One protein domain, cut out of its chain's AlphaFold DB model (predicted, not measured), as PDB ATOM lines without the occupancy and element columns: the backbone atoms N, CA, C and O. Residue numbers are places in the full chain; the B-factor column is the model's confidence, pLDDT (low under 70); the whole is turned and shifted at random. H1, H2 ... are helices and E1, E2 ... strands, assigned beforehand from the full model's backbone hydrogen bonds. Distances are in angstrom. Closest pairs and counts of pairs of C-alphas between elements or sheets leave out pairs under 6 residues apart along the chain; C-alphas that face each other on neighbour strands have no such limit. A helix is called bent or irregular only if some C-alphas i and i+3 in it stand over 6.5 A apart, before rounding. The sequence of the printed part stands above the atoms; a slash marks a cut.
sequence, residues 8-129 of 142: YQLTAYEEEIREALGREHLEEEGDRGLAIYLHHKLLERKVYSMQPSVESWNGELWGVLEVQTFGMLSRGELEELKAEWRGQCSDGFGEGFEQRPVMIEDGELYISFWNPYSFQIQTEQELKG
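Overview. This is residues 8 to 129 of the 142 residues of an uncharacterized protein of Eisenbergiella sp. OF01-20 (UniProt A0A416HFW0). A long two-stranded hairpin, E1 and E2, runs through the middle of the model and bends along its length, with the kinked helix H1 packed on the half that holds its turn and the short helices H2 and H3 at its other half. The long helix H4 lies near E1, and a very small hairpin, E3 and E4, sits beyond H1 at one end of the longest axis. The printed part has 122 residues with six named helices and four named strands, in the order H1 H2 H3 E1 E2 H4 H5 E3 E4 H6, and is of mixed class. Its two sheets, E1 - E2 and E3 - E4, are antiparallel. It is compact, with a radius of gyration of the C-alphas of 14.8 A and spans of 46 by 36 by 26 A.

Along the chain. Find C-alpha 47 at (-61.730, 10.770, 23.385); there E1 begins, residues 47 to 57, 24.9 A long, and it bends by 66 degrees at residue 54. E2, residues 60 to 69, runs back over 27.0 A to (-60.919, 13.632, 20.096). H1, residues 8 to 24, starts at (-33.455, 21.356, 30.949) and spans 23.6 A; it is irregular, with C-alphas 12 and 15 8.2 A apart, and has a kink of 64 degrees near residue 15. Before E1 look for H2, residues 34 to 37, and H3, residues 41 to 46. After E2 come H4, residues 75 to 91, 24.3 A long, H5, residues 96 to 99, E3, residues 102 to 104, E4, residues 107 to 109, and H6, residues 124 to 128.

Arrangement. In the hairpin E1 and E2, whose directions differ by 160 degrees, look at N 53 and O 64, 2.8 A apart and within hydrogen-bond range. H1 touches E1, closest at the C-alphas of Thr 11 and Ser 56, 5.8 A. It touches E2 too, at Tyr 8 and Glu 60, C-alphas 4.0 A apart. H1 also touches E3, closest at the C-alphas of Ala 20 and Val 102, 6.4 A apart. E3 and E4 form a hairpin, with N 102 and O 109 at 2.8 A. H5 and H1 are near each other. H2 touches E1, at the C-alphas of Ala 35 and Met 50, 5.0 A. H3 and H4 are close but not clearly touching, at the C-alphas of Leu 43 and Glu 77, 7.0 A, and only just about perpendicular at 71 degrees. H6 is apart from E1 and E2. Every O i to N i+4 pair is within hydrogen-bond range in H4 and H6, against 9 of 13 in H1 and 1 of 2 in H3; H2 and H5 are too short for such a pair.

Size, cuts and confidence. The two C-alphas farthest apart, Leu 42 and Asp 106, are 45.8 A apart. The printed part has no cut. The link from E4 to H6, residues 110 to 123, is long. The mean pLDDT of the printed part is 93.5, and no printed residue is under 70.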
ATOM      1  N   TYR A   8     -34.286  20.856  32.049       94.69
ATOM      2  CA  TYR A   8     -33.455  21.356  30.949       94.69
ATOM      3  C   TYR A   8     -32.345  20.394  30.514       94.69
ATOM      4  O   TYR A   8     -31.971  20.367  29.346       94.69
ATOM      5  N   GLN A   9     -31.818  19.582  31.432       94.38
ATOM      6  CA  GLN A   9     -30.780  18.599  31.115       94.38
ATOM      7  C   GLN A   9     -31.356  17.378  30.400       94.38
ATOM      8  O   GLN A   9     -30.633  16.707  29.673       94.38
ATOM      9  N   LEU A  10     -32.643  17.092  30.618       94.50
ATOM     10  CA  LEU A  10     -33.324  15.947  30.019       94.50
ATOM     11  C   LEU A  10     -33.664  16.169  28.544       94.50
ATOM     12  O   LEU A  10     -33.889  15.200  27.834       94.50
ATOM     13  N   THR A  11     -33.635  17.418  28.067       96.25
ATOM     14  CA  THR A  11     -33.840  17.752  26.645       96.25
ATOM     15  C   THR A  11     -32.856  17.031  25.718       96.25
ATOM     16  O   THR A  11     -33.193  16.722  24.582       96.25
ATOM     17  N   ALA A  12     -31.655  16.703  26.209       94.75
ATOM     18  CA  ALA A  12     -30.654  15.948  25.458       94.75
ATOM     19  C   ALA A  12     -31.019  14.466  25.249       94.75
ATOM     20  O   ALA A  12     -30.401  13.830  24.405       94.75
ATOM     21  N   TYR A  13     -31.994  13.940  26.001       95.62
ATOM     22  CA  TYR A  13     -32.402  12.529  25.988       95.62
ATOM     23  C   TYR A  13     -33.875  12.346  25.597       95.62
ATOM     24  O   TYR A  13     -34.509  11.357  25.959       95.62
ATOM     25  N   GLU A  14     -34.464  13.342  24.933       96.62
ATOM     26  CA  GLU A  14     -35.881  13.333  24.564       96.62
ATOM     27  C   GLU A  14     -36.262  12.088  23.752       96.62
ATOM     28  O   GLU A  14     -37.282  11.463  24.042       96.62
ATOM     29  N   GLU A  15     -35.430  11.695  22.784       96.44
ATOM     30  CA  GLU A  15     -35.689  10.522  21.947       96.44
ATOM     31  C   GLU A  15     -35.609   9.223  22.752       96.44
ATOM     32  O   GLU A  15     -36.523   8.407  22.685       96.44
ATOM     33  N   GLU A  16     -34.580   9.036  23.579       96.31
ATOM     34  CA  GLU A  16     -34.419   7.838  24.407       96.31
ATOM     35  C   GLU A  16     -35.583   7.668  25.387       96.31
ATOM     36  O   GLU A  16     -36.067   6.551  25.611       96.31
ATOM     37  N   ILE A  17     -36.060   8.779  25.956       96.19
ATOM     38  CA  ILE A  17     -37.210   8.798  26.861       96.19
ATOM     39  C   ILE A  17     -38.500   8.496  26.090       96.19
ATOM     40  O   ILE A  17     -39.300   7.676  26.548       96.19
ATOM     41  N   ARG A  18     -38.698   9.093  24.909       96.75
ATOM     42  CA  ARG A  18     -39.858   8.823  24.047       96.75
ATOM     43  C   ARG A  18     -39.901   7.367  23.592       96.75
ATOM     44  O   ARG A  18     -40.950   6.730  23.661       96.75
ATOM     45  N   GLU A  19     -38.772   6.805  23.179       95.56
ATOM     46  CA  GLU A  19     -38.674   5.391  22.824       95.56
ATOM     47  C   GLU A  19     -38.971   4.482  24.020       95.56
ATOM     48  O   GLU A  19     -39.602   3.436  23.868       95.56
ATOM     49  N   ALA A  20     -38.523   4.861  25.219       95.44
ATOM     50  CA  ALA A  20     -38.819   4.113  26.432       95.44
ATOM     51  C   ALA A  20     -40.313   4.139  26.782       95.44
ATOM     52  O   ALA A  20     -40.856   3.092  27.127       95.44
ATOM     53  N   LEU A  21     -40.991   5.278  26.610       94.69
ATOM     54  CA  LEU A  21     -42.452   5.376  26.706       94.69
ATOM     55  C   LEU A  21     -43.149   4.463  25.696       94.69
ATOM     56  O   LEU A  21     -44.036   3.702  26.074       94.69
ATOM     57  N   GLY A  22     -42.682   4.444  24.446       93.00
ATOM     58  CA  GLY A  22     -43.216   3.548  23.419       93.00
ATOM     59  C   GLY A  22     -43.068   2.055  23.745       93.00
ATOM     60  O   GLY A  22     -43.871   1.252  23.284       93.00
ATOM     61  N   ARG A  23     -42.073   1.666  24.556       91.62
ATOM     62  CA  ARG A  23     -41.887   0.275  25.017       91.62
ATOM     63  C   ARG A  23     -42.792  -0.117  26.186       91.62
ATOM     64  O   ARG A  23     -42.993  -1.309  26.395       91.62
ATOM     65  N   GLU A  24     -43.285   0.849  26.956       88.56
ATOM     66  CA  GLU A  24     -44.227   0.606  28.060       88.56
ATOM     67  C   GLU A  24     -45.679   0.526  27.571       88.56
ATOM     68  O   GLU A  24     -46.537   0.029  28.296       88.56
ATOM     69  N   HIS A  25     -45.945   0.954  26.333       89.81
ATOM     70  CA  HIS A  25     -47.233   0.767  25.677       89.81
ATOM     71  C   HIS A  25     -47.600  -0.719  25.585       89.81
ATOM     72  O   HIS A  25     -46.833  -1.539  25.066       89.81
ATOM     73  N   LEU A  26     -48.789  -1.069  26.077       90.94
ATOM     74  CA  LEU A  26     -49.261  -2.449  26.085       90.94
ATOM     75  C   LEU A  26     -49.980  -2.787  24.776       90.94
ATOM     76  O   LEU A  26     -50.761  -1.998  24.255       90.94
ATOM     77  N   GLU A  27     -49.797  -4.011  24.272       92.06
ATOM     78  CA  GLU A  27     -50.465  -4.465  23.038       92.06
ATOM     79  C   GLU A  27     -52.003  -4.364  23.129       92.06
ATOM     80  O   GLU A  27     -52.670  -4.099  22.131       92.06
ATOM     81  N   GLU A  28     -52.572  -4.525  24.330       93.69
ATOM     82  CA  GLU A  28     -54.013  -4.385  24.586       93.69
ATOM     83  C   GLU A  28     -54.535  -2.944  24.500       93.69
ATOM     84  O   GLU A  28     -55.721  -2.742  24.228       93.69
ATOM     85  N   GLU A  29     -53.672  -1.947  24.709       95.12
ATOM     86  CA  GLU A  29     -54.026  -0.531  24.581       95.12
ATOM     87  C   GLU A  29     -54.195  -0.146  23.107       95.12
ATOM     88  O   GLU A  29     -55.091   0.632  22.761       95.12
ATOM     89  N   GLY A  30     -53.352  -0.709  22.233       94.94
ATOM     90  CA  GLY A  30     -53.327  -0.435  20.800       94.94
ATOM     91  C   GLY A  30     -53.421   1.061  20.474       94.94
ATOM     92  O   GLY A  30     -52.945   1.935  21.193       94.94
ATOM     93  N   ASP A  31     -54.123   1.392  19.398       95.69
ATOM     94  CA  ASP A  31     -54.221   2.763  18.886       95.69
ATOM     95  C   ASP A  31     -54.918   3.732  19.868       95.69
ATOM     96  O   ASP A  31     -54.777   4.953  19.764       95.69
ATOM     97  N   ARG A  32     -55.690   3.192  20.824       96.19
ATOM     98  CA  ARG A  32     -56.412   3.957  21.850       96.19
ATOM     99  C   ARG A  32     -55.470   4.443  22.957       96.19
ATOM    100  O   ARG A  32     -55.783   5.448  23.605       96.19
ATOM    101  N   GLY A  33     -54.350   3.758  23.182       96.19
ATOM    102  CA  GLY A  33     -53.464   4.051  24.303       96.19
ATOM    103  C   GLY A  33     -54.219   3.974  25.630       96.19
ATOM    104  O   GLY A  33     -55.147   3.182  25.818       96.19
ATOM    105  N   LEU A  34     -53.918   4.913  26.515       95.44
ATOM    106  CA  LEU A  34     -54.523   5.002  27.837       95.44
ATOM    107  C   LEU A  34     -56.020   5.364  27.840       95.44
ATOM    108  O   LEU A  34     -56.681   5.312  28.881       95.44
ATOM    109  N   ALA A  35     -56.599   5.694  26.680       96.38
ATOM    110  CA  ALA A  35     -58.026   5.984  26.569       96.38
ATOM    111  C   ALA A  35     -58.905   4.738  26.781       96.38
ATOM    112  O   ALA A  35     -60.124   4.880  26.912       96.38
ATOM    113  N   ILE A  36     -58.331   3.527  26.801       94.94
ATOM    114  CA  ILE A  36     -59.067   2.307  27.179       94.94
ATOM    115  C   ILE A  36     -59.421   2.279  28.672       94.94
ATOM    116  O   ILE A  36     -60.372   1.604  29.058       94.94
ATOM    117  N   TYR A  37     -58.691   3.035  29.496       93.56
ATOM    118  CA  TYR A  37     -58.877   3.092  30.945       93.56
ATOM    119  C   TYR A  37     -59.803   4.232  31.392       93.56
ATOM    120  O   TYR A  37     -60.030   4.406  32.584       93.56
ATOM    121  N   LEU A  38     -60.374   5.007  30.460       93.81
ATOM    122  CA  LEU A  38     -61.351   6.044  30.796       93.81
ATOM    123  C   LEU A  38     -62.633   5.420  31.358       93.81
ATOM    124  O   LEU A  38     -63.302   4.630  30.693       93.81
ATOM    125  N   HIS A  39     -63.024   5.828  32.565       83.94
ATOM    126  CA  HIS A  39     -64.254   5.352  33.202       83.94
ATOM    127  C   HIS A  39     -65.446   6.287  32.954       83.94
ATOM    128  O   HIS A  39     -66.612   5.868  33.002       83.94
ATOM    129  N   HIS A  40     -65.183   7.559  32.649       87.12
ATOM    130  CA  HIS A  40     -66.227   8.531  32.364       87.12
ATOM    131  C   HIS A  40     -66.867   8.329  30.973       87.12
ATOM    132  O   HIS A  40     -66.313   8.707  29.939       87.12
ATOM    133  N   LYS A  41     -68.109   7.820  30.939       86.06
ATOM    134  CA  LYS A  41     -68.854   7.463  29.704       86.06
ATOM    135  C   LYS A  41     -68.933   8.553  28.630       86.06
ATOM    136  O   LYS A  41     -69.076   8.242  27.449       86.06
ATOM    137  N   LEU A  42     -68.951   9.833  29.016       87.19
ATOM    138  CA  LEU A  42     -68.966  10.926  28.033       87.19
ATOM    139  C   LEU A  42     -67.587  11.132  27.405       87.19
ATOM    140  O   LEU A  42     -67.511  11.369  26.201       87.19
ATOM    141  N   LEU A  43     -66.516  10.997  28.193       92.56
ATOM    142  CA  LEU A  43     -65.151  11.096  27.684       92.56
ATOM    143  C   LEU A  43     -64.824   9.895  26.812       92.56
ATOM    144  O   LEU A  43     -64.341  10.089  25.709       92.56
ATOM    145  N   GLU A  44     -65.206   8.687  27.225       90.06
ATOM    146  CA  GLU A  44     -65.016   7.455  26.448       90.06
ATOM    147  C   GLU A  44     -65.538   7.578  25.000       90.06
ATOM    148  O   GLU A  44     -64.930   7.066  24.059       90.06
ATOM    149  N   ARG A  45     -66.646   8.310  24.805       91.44
ATOM    150  CA  ARG A  45     -67.267   8.545  23.491       91.44
ATOM    151  C   ARG A  45     -66.591   9.627  22.656       91.44
ATOM    152  O   ARG A  45     -66.752   9.617  21.438       91.44
ATOM    153  N   LYS A  46     -65.936  10.600  23.290       95.94
ATOM    154  CA  LYS A  46     -65.351  11.768  22.612       95.94
ATOM    155  C   LYS A  46     -63.840  11.682  22.494       95.94
ATOM    156  O   LYS A  46     -63.300  12.248  21.558       95.94
ATOM    157  N   VAL A  47     -63.170  10.995  23.405       97.62
ATOM    158  CA  VAL A  47     -61.730  10.770  23.385       97.62
ATOM    159  C   VAL A  47     -61.471   9.496  22.598       97.62
ATOM    160  O   VAL A  47     -61.918   8.403  22.959       97.62
ATOM    161  N   TYR A  48     -60.793   9.657  21.471       97.38
ATOM    162  CA  TYR A  48     -60.344   8.545  20.659       97.38
ATOM    163  C   TYR A  48     -59.092   7.909  21.261       97.38
ATOM    164  O   TYR A  48     -59.107   6.708  21.488       97.38
ATOM    165  N   SER A  49     -58.056   8.686  21.563       97.69
ATOM    166  CA  SER A  49     -56.808   8.154  22.113       97.69
ATOM    167  C   SER A  49     -56.175   9.101  23.127       97.69
ATOM    168  O   SER A  49     -56.452  10.302  23.127       97.69
ATOM    169  N   MET A  50     -55.359   8.523  24.006       97.62
ATOM    170  CA  MET A  50     -54.538   9.211  25.001       97.62
ATOM    171  C   MET A  50     -53.157   8.559  24.974       97.62
ATOM    172  O   MET A  50     -53.000   7.451  25.484       97.62
ATOM    173  N   GLN A  51     -52.187   9.221  24.346       97.06
ATOM    174  CA  GLN A  51     -50.840   8.694  24.139       97.06
ATOM    175  C   GLN A  51     -49.822   9.515  24.942       97.06
ATOM    176  O   GLN A  51     -49.607  10.691  24.642       97.06
ATOM    177  N   PRO A  52     -49.218   8.942  25.994       96.31
ATOM    178  CA  PRO A  52     -48.144   9.594  26.727       96.31
ATOM    179  C   PRO A  52     -46.906   9.791  25.854       96.31
ATOM    180  O   PRO A  52     -46.530   8.915  25.080       96.31
ATOM    181  N   SER A  53     -46.252  10.935  26.010       96.50
ATOM    182  CA  SER A  53     -45.074  11.322  25.240       96.50
ATOM    183  C   SER A  53     -44.217  12.308  26.042       96.50
ATOM    184  O   SER A  53     -44.519  12.639  27.193       96.50
ATOM    185  N   VAL A  54     -43.137  12.785  25.431       97.19
ATOM    186  CA  VAL A  54     -42.324  13.899  25.925       97.19
ATOM    187  C   VAL A  54     -41.976  14.851  24.786       97.19
ATOM    188  O   VAL A  54     -41.799  14.421  23.642       97.19
ATOM    189  N   GLU A  55     -41.861  16.136  25.111       97.25
ATOM    190  CA  GLU A  55     -41.494  17.190  24.161       97.25
ATOM    191  C   GLU A  55     -40.626  18.253  24.844       97.25
ATOM    192  O   GLU A  55     -40.908  18.676  25.972       97.25
ATOM    193  N   SER A  56     -39.572  18.710  24.165       97.12
ATOM    194  CA  SER A  56     -38.808  19.875  24.615       97.12
ATOM    195  C   SER A  56     -39.520  21.178  24.266       97.12
ATOM    196  O   SER A  56     -39.718  21.516  23.099       97.12
ATOM    197  N   TRP A  57     -39.800  21.994  25.281       96.12
ATOM    198  CA  TRP A  57     -40.337  23.339  25.106       96.12
ATOM    199  C   TRP A  57     -39.644  24.335  26.033       96.12
ATOM    200  O   TRP A  57     -39.442  24.087  27.219       96.12
ATOM    201  N   ASN A  58     -39.271  25.489  25.471       95.44
ATOM    202  CA  ASN A  58     -38.593  26.579  26.181       95.44
ATOM    203  C   ASN A  58     -37.334  26.134  26.962       95.44
ATOM    204  O   ASN A  58     -37.030  26.651  28.034       95.44
ATOM    205  N   GLY A  59     -36.590  25.171  26.405       95.69
ATOM    206  CA  GLY A  59     -35.350  24.661  26.994       95.69
ATOM    207  C   GLY A  59     -35.545  23.670  28.141       95.69
ATOM    208  O   GLY A  59     -34.559  23.328  28.782       95.69
ATOM    209  N   GLU A  60     -36.766  23.201  28.395       96.25
ATOM    210  CA  GLU A  60     -37.081  22.166  29.382       96.25
ATOM    211  C   GLU A  60     -37.820  21.001  28.719       96.25
ATOM    212  O   GLU A  60     -38.581  21.208  27.775       96.25
ATOM    213  N   LEU A  61     -37.598  19.780  29.209       96.56
ATOM    214  CA  LEU A  61     -38.362  18.613  28.776       96.56
ATOM    215  C   LEU A  61     -39.677  18.517  29.557       96.56
ATOM    216  O   LEU A  61     -39.668  18.534  30.791       96.56
ATOM    217  N   TRP A  62     -40.786  18.362  28.836       96.00
ATOM    218  CA  TRP A  62     -42.130  18.224  29.390       96.00
ATOM    219  C   TRP A  62     -42.667  16.813  29.187       96.00
ATOM    220  O   TRP A  62     -42.479  16.218  28.129       96.00
ATOM    221  N   GLY A  63     -43.379  16.299  30.193       95.56
ATOM    222  CA  GLY A  63     -44.274  15.160  30.012       95.56
ATOM    223  C   GLY A  63     -45.534  15.613  29.278       95.56
ATOM    224  O   GLY A  63     -46.164  16.590  29.681       95.56
ATOM    225  N   VAL A  64     -45.890  14.909  28.210       96.38
ATOM    226  CA  VAL A  64     -47.006  15.247  27.323       96.38
ATOM    227  C   VAL A  64     -48.017  14.108  27.322       96.38
ATOM    228  O   VAL A  64     -47.662  12.935  27.421       96.38
ATOM    229  N   LEU A  65     -49.292  14.462  27.194       97.50
ATOM    230  CA  LEU A  65     -50.343  13.527  26.825       97.50
ATOM    231  C   LEU A  65     -50.964  14.004  25.513       97.50
ATOM    232  O   LEU A  65     -51.684  15.003  25.489       97.50
ATOM    233  N   GLU A  66     -50.694  13.288  24.427       97.38
ATOM    234  CA  GLU A  66     -51.316  13.543  23.134       97.38
ATOM    235  C   GLU A  66     -52.728  12.954  23.133       97.38
ATOM    236  O   GLU A  66     -52.921  11.743  23.271       97.38
ATOM    237  N   VAL A  67     -53.736  13.816  22.994       97.62
ATOM    238  CA  VAL A  67     -55.144  13.413  23.045       97.62
ATOM    239  C   VAL A  67     -55.809  13.665  21.703       97.62
ATOM    240  O   VAL A  67     -55.882  14.802  21.237       97.62
ATOM    241  N   GLN A  68     -56.364  12.614  21.103       97.69
ATOM    242  CA  GLN A  68     -57.193  12.736  19.904       97.69
ATOM    243  C   GLN A  68     -58.667  12.651  20.286       97.69
ATOM    244  O   GLN A  68     -59.072  11.758  21.029       97.69
ATOM    245  N   THR A  69     -59.493  13.558  19.759       97.12
ATOM    246  CA  THR A  69     -60.919  13.632  20.096       97.12
ATOM    247  C   THR A  69     -61.820  13.708  18.864       97.12
ATOM    248  O   THR A  69     -61.475  14.276  17.828       97.12
ATOM    249  N   PHE A  70     -63.037  13.180  18.986       94.69
ATOM    250  CA  PHE A  70     -64.126  13.363  18.033       94.69
ATOM    251  C   PHE A  70     -64.779  14.736  18.250       94.69
ATOM    252  O   PHE A  70     -65.843  14.866  18.861       94.69
ATOM    253  N   GLY A  71     -64.107  15.777  17.759       92.75
ATOM    254  CA  GLY A  71     -64.524  17.171  17.903       92.75
ATOM    255  C   GLY A  71     -64.042  17.817  19.204       92.75
ATOM    256  O   GLY A  71     -63.267  17.238  19.961       92.75
ATOM    257  N   MET A  72     -64.490  19.046  19.456       92.44
ATOM    258  CA  MET A  72     -64.011  19.833  20.596       92.44
ATOM    259  C   MET A  72     -64.568  19.324  21.931       92.44
ATOM    260  O   MET A  72     -65.751  18.973  22.053       92.44
ATOM    261  N   LEU A  73     -63.716  19.343  22.954       94.00
ATOM    262  CA  LEU A  73     -64.128  19.212  24.344       94.00
ATOM    263  C   LEU A  73     -64.610  20.571  24.851       94.00
ATOM    264  O   LEU A  73     -63.987  21.604  24.619       94.00
ATOM    265  N   SER A  74     -65.742  20.577  25.542       94.19
ATOM    266  CA  SER A  74     -66.137  21.715  26.362       94.19
ATOM    267  C   SER A  74     -65.162  21.876  27.528       94.19
ATOM    268  O   SER A  74     -64.501  20.921  27.932       94.19
ATOM    269  N   ARG A  75     -65.138  23.062  28.145       93.81
ATOM    270  CA  ARG A  75     -64.301  23.314  29.327       93.81
ATOM    271  C   ARG A  75     -64.515  22.281  30.441       93.81
ATOM    272  O   ARG A  75     -63.555  21.848  31.053       93.81
ATOM    273  N   GLY A  76     -65.761  21.872  30.693       94.44
ATOM    274  CA  GLY A  76     -66.056  20.859  31.713       94.44
ATOM    275  C   GLY A  76     -65.516  19.472  31.355       94.44
ATOM    276  O   GLY A  76     -64.978  18.791  32.215       94.44
ATOM    277  N   GLU A  77     -65.608  19.075  30.083       95.12
ATOM    278  CA  GLU A  77     -65.045  17.802  29.609       95.12
ATOM    279  C   GLU A  77     -63.510  17.815  29.628       95.12
ATOM    280  O   GLU A  77     -62.902  16.802  29.948       95.12
ATOM    281  N   LEU A  78     -62.882  18.951  29.318       95.62
ATOM    282  CA  LEU A  78     -61.431  19.102  29.407       95.62
ATOM    283  C   LEU A  78     -60.936  18.968  30.855       95.62
ATOM    284  O   LEU A  78     -59.960  18.267  31.097       95.62
ATOM    285  N   GLU A  79     -61.610  19.600  31.817       95.12
ATOM    286  CA  GLU A  79     -61.243  19.474  33.234       95.12
ATOM    287  C   GLU A  79     -61.443  18.044  33.759       95.12
ATOM    288  O   GLU A  79     -60.603  17.545  34.504       95.12
ATOM    289  N   GLU A  80     -62.492  17.348  33.314       95.25
ATOM    290  CA  GLU A  80     -62.685  15.929  33.635       95.25
ATOM    291  C   GLU A  80     -61.575  15.058  33.027       95.25
ATOM    292  O   GLU A  80     -61.037  14.181  33.694       95.25
ATOM    293  N   LEU A  81     -61.160  15.335  31.785       96.38
ATOM    294  CA  LEU A  81     -60.042  14.635  31.150       96.38
ATOM    295  C   LEU A  81     -58.722  14.869  31.901       96.38
ATOM    296  O   LEU A  81     -57.956  13.928  32.095       96.38
ATOM    297  N   LYS A  82     -58.460  16.101  32.363       95.81
ATOM    298  CA  LYS A  82     -57.305  16.399  33.226       95.81
ATOM    299  C   LYS A  82     -57.387  15.614  34.543       95.81
ATOM    300  O   LYS A  82     -56.360  15.144  35.025       95.81
ATOM    301  N   ALA A  83     -58.578  15.459  35.124       94.56
ATOM    302  CA  ALA A  83     -58.776  14.687  36.350       94.56
ATOM    303  C   ALA A  83     -58.526  13.183  36.148       94.56
ATOM    304  O   ALA A  83     -57.805  12.588  36.947       94.56
ATOM    305  N   GLU A  84     -59.046  12.595  35.068       94.94
ATOM    306  CA  GLU A  84     -58.779  11.202  34.678       94.94
ATOM    307  C   GLU A  84     -57.281  10.981  34.429       94.94
ATOM    308  O   GLU A  84     -56.694  10.047  34.973       94.94
ATOM    309  N   TRP A  85     -56.621  11.884  33.691       95.31
ATOM    310  CA  TRP A  85     -55.177  11.791  33.460       95.31
ATOM    311  C   TRP A  85     -54.384  11.840  34.767       95.31
ATOM    312  O   TRP A  85     -53.500  11.020  35.006       95.31
ATOM    313  N   ARG A  86     -54.752  12.763  35.661       94.62
ATOM    314  CA  ARG A  86     -54.155  12.863  36.992       94.62
ATOM    315  C   ARG A  86     -54.313  11.567  37.789       94.62
ATOM    316  O   ARG A  86     -53.363  11.176  38.461       94.62
ATOM    317  N   GLY A  87     -55.486  10.936  37.715       94.25
ATOM    318  CA  GLY A  87     -55.761   9.644  38.344       94.25
ATOM    319  C   GLY A  87     -54.849   8.546  37.802       94.25
ATOM    320  O   GLY A  87     -54.190   7.859  38.569       94.25
ATOM    321  N   GLN A  88     -54.705   8.447  36.482       94.12
ATOM    322  CA  GLN A  88     -53.811   7.455  35.881       94.12
ATOM    323  C   GLN A  88     -52.340   7.663  36.278       94.12
ATOM    324  O   GLN A  88     -51.656   6.692  36.603       94.12
ATOM    325  N   CYS A  89     -51.856   8.911  36.321       93.88
ATOM    326  CA  CYS A  89     -50.514   9.219  36.830       93.88
ATOM    327  C   CYS A  89     -50.343   8.858  38.311       93.88
ATOM    328  O   CYS A  89     -49.263   8.424  38.702       93.88
ATOM    329  N   SER A  90     -51.374   9.048  39.140       93.62
ATOM    330  CA  SER A  90     -51.297   8.706  40.565       93.62
ATOM    331  C   SER A  90     -51.426   7.215  40.851       93.62
ATOM    332  O   SER A  90     -50.940   6.773  41.889       93.62
ATOM    333  N   ASP A  91     -52.093   6.474  39.968       89.44
ATOM    334  CA  ASP A  91     -52.470   5.075  40.184       89.44
ATOM    335  C   ASP A  91     -51.477   4.076  39.581       89.44
ATOM    336  O   ASP A  91     -51.584   2.876  39.839       89.44
ATOM    337  N   GLY A  92     -50.508   4.549  38.792       88.38
ATOM    338  CA  GLY A  92     -49.383   3.709  38.386       88.38
ATOM    339  C   GLY A  92     -48.713   4.071  37.068       88.38
ATOM    340  O   GLY A  92     -47.638   3.538  36.781       88.38
ATOM    341  N   PHE A  93     -49.300   4.957  36.250       92.50
ATOM    342  CA  PHE A  93     -48.655   5.334  34.995       92.50
ATOM    343  C   PHE A  93     -47.259   5.908  35.267       92.50
ATOM    344  O   PHE A  93     -47.084   6.854  36.034       92.50
ATOM    345  N   GLY A  94     -46.257   5.329  34.609       91.19
ATOM    346  CA  GLY A  94     -44.873   5.770  34.718       91.19
ATOM    347  C   GLY A  94     -44.101   5.222  35.926       91.19
ATOM    348  O   GLY A  94     -42.887   5.396  35.957       91.19
ATOM    349  N   GLU A  95     -44.724   4.504  36.873       91.50
ATOM    350  CA  GLU A  95     -44.015   3.930  38.038       91.50
ATOM    351  C   GLU A  95     -42.883   2.973  37.631       91.50
ATOM    352  O   GLU A  95     -41.860   2.858  38.311       91.50
ATOM    353  N   GLY A  96     -43.038   2.305  36.483       90.88
ATOM    354  CA  GLY A  96     -42.016   1.440  35.903       90.88
ATOM    355  C   GLY A  96     -40.669   2.134  35.704       90.88
ATOM    356  O   GLY A  96     -39.637   1.514  35.955       90.88
ATOM    357  N   PHE A  97     -40.669   3.420  35.344       92.81
ATOM    358  CA  PHE A  97     -39.463   4.211  35.074       92.81
ATOM    359  C   PHE A  97     -38.666   4.574  36.330       92.81
ATOM    360  O   PHE A  97     -37.487   4.929  36.241       92.81
ATOM    361  N   GLU A  98     -39.275   4.458  37.510       90.69
ATOM    362  CA  GLU A  98     -38.570   4.640  38.780       90.69
ATOM    363  C   GLU A  98     -37.741   3.404  39.152       90.69
ATOM    364  O   GLU A  98     -36.797   3.497  39.936       90.69
ATOM    365  N   GLN A  99     -38.070   2.241  38.580       89.12
ATOM    366  CA  GLN A  99     -37.412   0.963  38.865       89.12
ATOM    367  C   GLN A  99     -36.583   0.447  37.683       89.12
ATOM    368  O   GLN A  99     -35.564  -0.217  37.889       89.12
ATOM    369  N   ARG A 100     -37.015   0.733  36.451       92.38
ATOM    370  CA  ARG A 100     -36.364   0.352  35.196       92.38
ATOM    371  C   ARG A 100     -35.815   1.611  34.526       92.38
ATOM    372  O   ARG A 100     -36.607   2.437  34.079       92.38
ATOM    373  N   PRO A 101     -34.485   1.777  34.462       93.06
ATOM    374  CA  PRO A 101     -33.913   2.980  33.889       93.06
ATOM    375  C   PRO A 101     -34.088   3.020  32.370       93.06
ATOM    376  O   PRO A 101     -34.092   1.991  31.688       93.06
ATOM    377  N   VAL A 102     -34.139   4.235  31.837       94.50
ATOM    378  CA  VAL A 102     -33.830   4.513  30.437       94.50
ATOM    379  C   VAL A 102     -32.310   4.507  30.293       94.50
ATOM    380  O   VAL A 102     -31.609   5.223  31.010       94.50
ATOM    381  N   MET A 103     -31.791   3.672  29.394       93.69
ATOM    382  CA  MET A 103     -30.356   3.630  29.109       93.69
ATOM    383  C   MET A 103     -29.974   4.838  28.255       93.69
ATOM    384  O   MET A 103     -30.573   5.051  27.205       93.69
ATOM    385  N   ILE A 104     -28.969   5.590  28.697       91.69
ATOM    386  CA  ILE A 104     -28.376   6.722  27.972       91.69
ATOM    387  C   ILE A 104     -26.879   6.453  27.762       91.69
ATOM    388  O   ILE A 104     -26.307   5.600  28.445       91.69
ATOM    389  N   GLU A 105     -26.227   7.164  26.837       87.56
ATOM    390  CA  GLU A 105     -24.807   6.923  26.501       87.56
ATOM    391  C   GLU A 105     -23.887   6.918  27.736       87.56
ATOM    392  O   GLU A 105     -22.998   6.072  27.851       87.56
ATOM    393  N   ASP A 106     -24.156   7.810  28.693       80.38
ATOM    394  CA  ASP A 106     -23.338   8.019  29.890       80.38
ATOM    395  C   ASP A 106     -23.897   7.353  31.167       80.38
ATOM    396  O   ASP A 106     -23.406   7.619  32.269       80.38
ATOM    397  N   GLY A 107     -24.911   6.480  31.064       90.25
ATOM    398  CA  GLY A 107     -25.420   5.729  32.217       90.25
ATOM    399  C   GLY A 107     -26.912   5.391  32.204       90.25
ATOM    400  O   GLY A 107     -27.488   5.003  31.193       90.25
ATOM    401  N   GLU A 108     -27.525   5.486  33.383       94.19
ATOM    402  CA  GLU A 108     -28.903   5.067  33.653       94.19
ATOM    403  C   GLU A 108     -29.733   6.261  34.136       94.19
ATOM    404  O   GLU A 108     -29.373   6.931  35.112       94.19
ATOM    405  N   LEU A 109     -30.857   6.514  33.467       93.69
ATOM    406  CA  LEU A 109     -31.799   7.570  33.815       93.69
ATOM    407  C   LEU A 109     -33.073   6.971  34.422       93.69
ATOM    408  O   LEU A 109     -33.829   6.276  33.750       93.69
ATOM    409  N   TYR A 110     -33.332   7.287  35.688       93.75
ATOM    410  CA  TYR A 110     -34.572   6.938  36.385       93.75
ATOM    411  C   TYR A 110     -35.506   8.146  36.394       93.75
ATOM    412  O   TYR A 110     -35.086   9.246  36.771       93.75
ATOM    413  N   ILE A 111     -36.756   7.953  35.975       92.19
ATOM    414  CA  ILE A 111     -37.702   9.045  35.714       92.19
ATOM    415  C   ILE A 111     -38.938   8.855  36.580       92.19
ATOM    416  O   ILE A 111     -39.479   7.759  36.670       92.19
ATOM    417  N   SER A 112     -39.390   9.946  37.189       91.25
ATOM    418  CA  SER A 112     -40.659  10.012  37.905       91.25
ATOM    419  C   SER A 112     -41.551  11.024  37.194       91.25
ATOM    420  O   SER A 112     -41.226  12.213  37.143       91.25
ATOM    421  N   PHE A 113     -42.646  10.548  36.599       89.75
ATOM    422  CA  PHE A 113     -43.614  11.386  35.879       89.75
ATOM    423  C   PHE A 113     -44.640  12.043  36.811       89.75
ATOM    424  O   PHE A 113     -45.336  12.976  36.413       89.75
ATOM    425  N   TRP A 114     -44.729  11.582  38.058       91.38
ATOM    426  CA  TRP A 114     -45.754  11.988  39.007       91.38
ATOM    427  C   TRP A 114     -45.147  12.481  40.323       91.38
ATOM    428  O   TRP A 114     -44.217  11.898  40.871       91.38
ATOM    429  N   ASN A 115     -45.705  13.563  40.875       86.50
ATOM    430  CA  ASN A 115     -45.353  14.042  42.208       86.50
ATOM    431  C   ASN A 115     -46.590  14.607  42.926       86.50
ATOM    432  O   ASN A 115     -47.175  15.581  42.444       86.50
ATOM    433  N   PRO A 116     -46.962  14.100  44.116       85.44
ATOM    434  CA  PRO A 116     -48.186  14.525  44.794       85.44
ATOM    435  C   PRO A 116     -48.189  16.003  45.226       85.44
ATOM    436  O   PRO A 116     -49.257  16.554  45.488       85.44
ATOM    437  N   TYR A 117     -47.024  16.654  45.308       86.88
ATOM    438  CA  TYR A 117     -46.883  18.029  45.790       86.88
ATOM    439  C   TYR A 117     -46.794  19.076  44.677       86.88
ATOM    440  O   TYR A 117     -47.178  20.220  44.904       86.88
ATOM    441  N   SER A 118     -46.267  18.718  43.504       84.88
ATOM    442  CA  SER A 118     -45.941  19.687  42.445       84.88
ATOM    443  C   SER A 118     -46.465  19.321  41.060       84.88
ATOM    444  O   SER A 118     -46.173  20.040  40.109       84.88
ATOM    445  N   PHE A 119     -47.214  18.225  40.916       89.44
ATOM    446  CA  PHE A 119     -47.764  17.832  39.623       89.44
ATOM    447  C   PHE A 119     -48.897  18.762  39.183       89.44
ATOM    448  O   PHE A 119     -49.864  18.995  39.914       89.44
ATOM    449  N   GLN A 120     -48.769  19.276  37.964       92.06
ATOM    450  CA  GLN A 120     -49.719  20.175  37.325       92.06
ATOM    451  C   GLN A 120     -49.947  19.699  35.893       92.06
ATOM    452  O   GLN A 120     -49.009  19.276  35.225       92.06
ATOM    453  N   ILE A 121     -51.194  19.783  35.431       95.25
ATOM    454  CA  ILE A 121     -51.554  19.531  34.035       95.25
ATOM    455  C   ILE A 121     -52.012  20.855  33.450       95.25
ATOM    456  O   ILE A 121     -52.879  21.520  34.021       95.25
ATOM    457  N   GLN A 122     -51.444  21.208  32.308       94.88
ATOM    458  CA  GLN A 122     -51.839  22.365  31.523       94.88
ATOM    459  C   GLN A 122     -52.040  21.919  30.083       94.88
ATOM    460  O   GLN A 122     -51.353  21.009  29.615       94.88
ATOM    461  N   THR A 123     -52.982  22.536  29.377       95.62
ATOM    462  CA  THR A 123     -53.005  22.392  27.922       95.62
ATOM    463  C   THR A 123     -51.836  23.146  27.309       95.62
ATOM    464  O   THR A 123     -51.276  24.069  27.902       95.62
ATOM    465  N   GLU A 124     -51.495  22.791  26.077       94.00
ATOM    466  CA  GLU A 124     -50.481  23.511  25.316       94.00
ATOM    467  C   GLU A 124     -50.815  25.008  25.194       94.00
ATOM    468  O   GLU A 124     -49.935  25.848  25.369       94.00
ATOM    469  N   GLN A 125     -52.091  25.357  24.989       92.38
ATOM    470  CA  GLN A 125     -52.528  26.755  24.910       92.38
ATOM    471  C   GLN A 125     -52.338  27.494  26.241       92.38
ATOM    472  O   GLN A 125     -51.866  28.632  26.250       92.38
ATOM    473  N   GLU A 126     -52.669  26.849  27.368       93.31
ATOM    474  CA  GLU A 126     -52.460  27.401  28.714       93.31
ATOM    475  C   GLU A 126     -50.968  27.637  28.993       93.31
ATOM    476  O   GLU A 126     -50.607  28.678  29.545       93.31
ATOM    477  N   LEU A 127     -50.107  26.700  28.582       93.12
ATOM    478  CA  LEU A 127     -48.657  26.770  28.774       93.12
ATOM    479  C   LEU A 127     -48.000  27.839  27.885       93.12
ATOM    480  O   LEU A 127     -47.188  28.635  28.359       93.12
ATOM    481  N   LYS A 128     -48.355  27.870  26.596       92.56
ATOM    482  CA  LYS A 128     -47.756  28.763  25.589       92.56
ATOM    483  C   LYS A 128     -48.387  30.163  25.579       92.56
ATOM    484  O   LYS A 128     -47.862  31.064  24.927       92.56
ATOM    485  N   GLY A 129     -49.466  30.376  26.337       85.31
ATOM    486  CA  GLY A 129     -50.144  31.668  26.453       85.31
ATOM    487  C   GLY A 129     -50.983  32.034  25.225       85.31
ATOM    488  O   GLY A 129     -51.175  33.218  24.938       85.31
TER     489      GLY A 129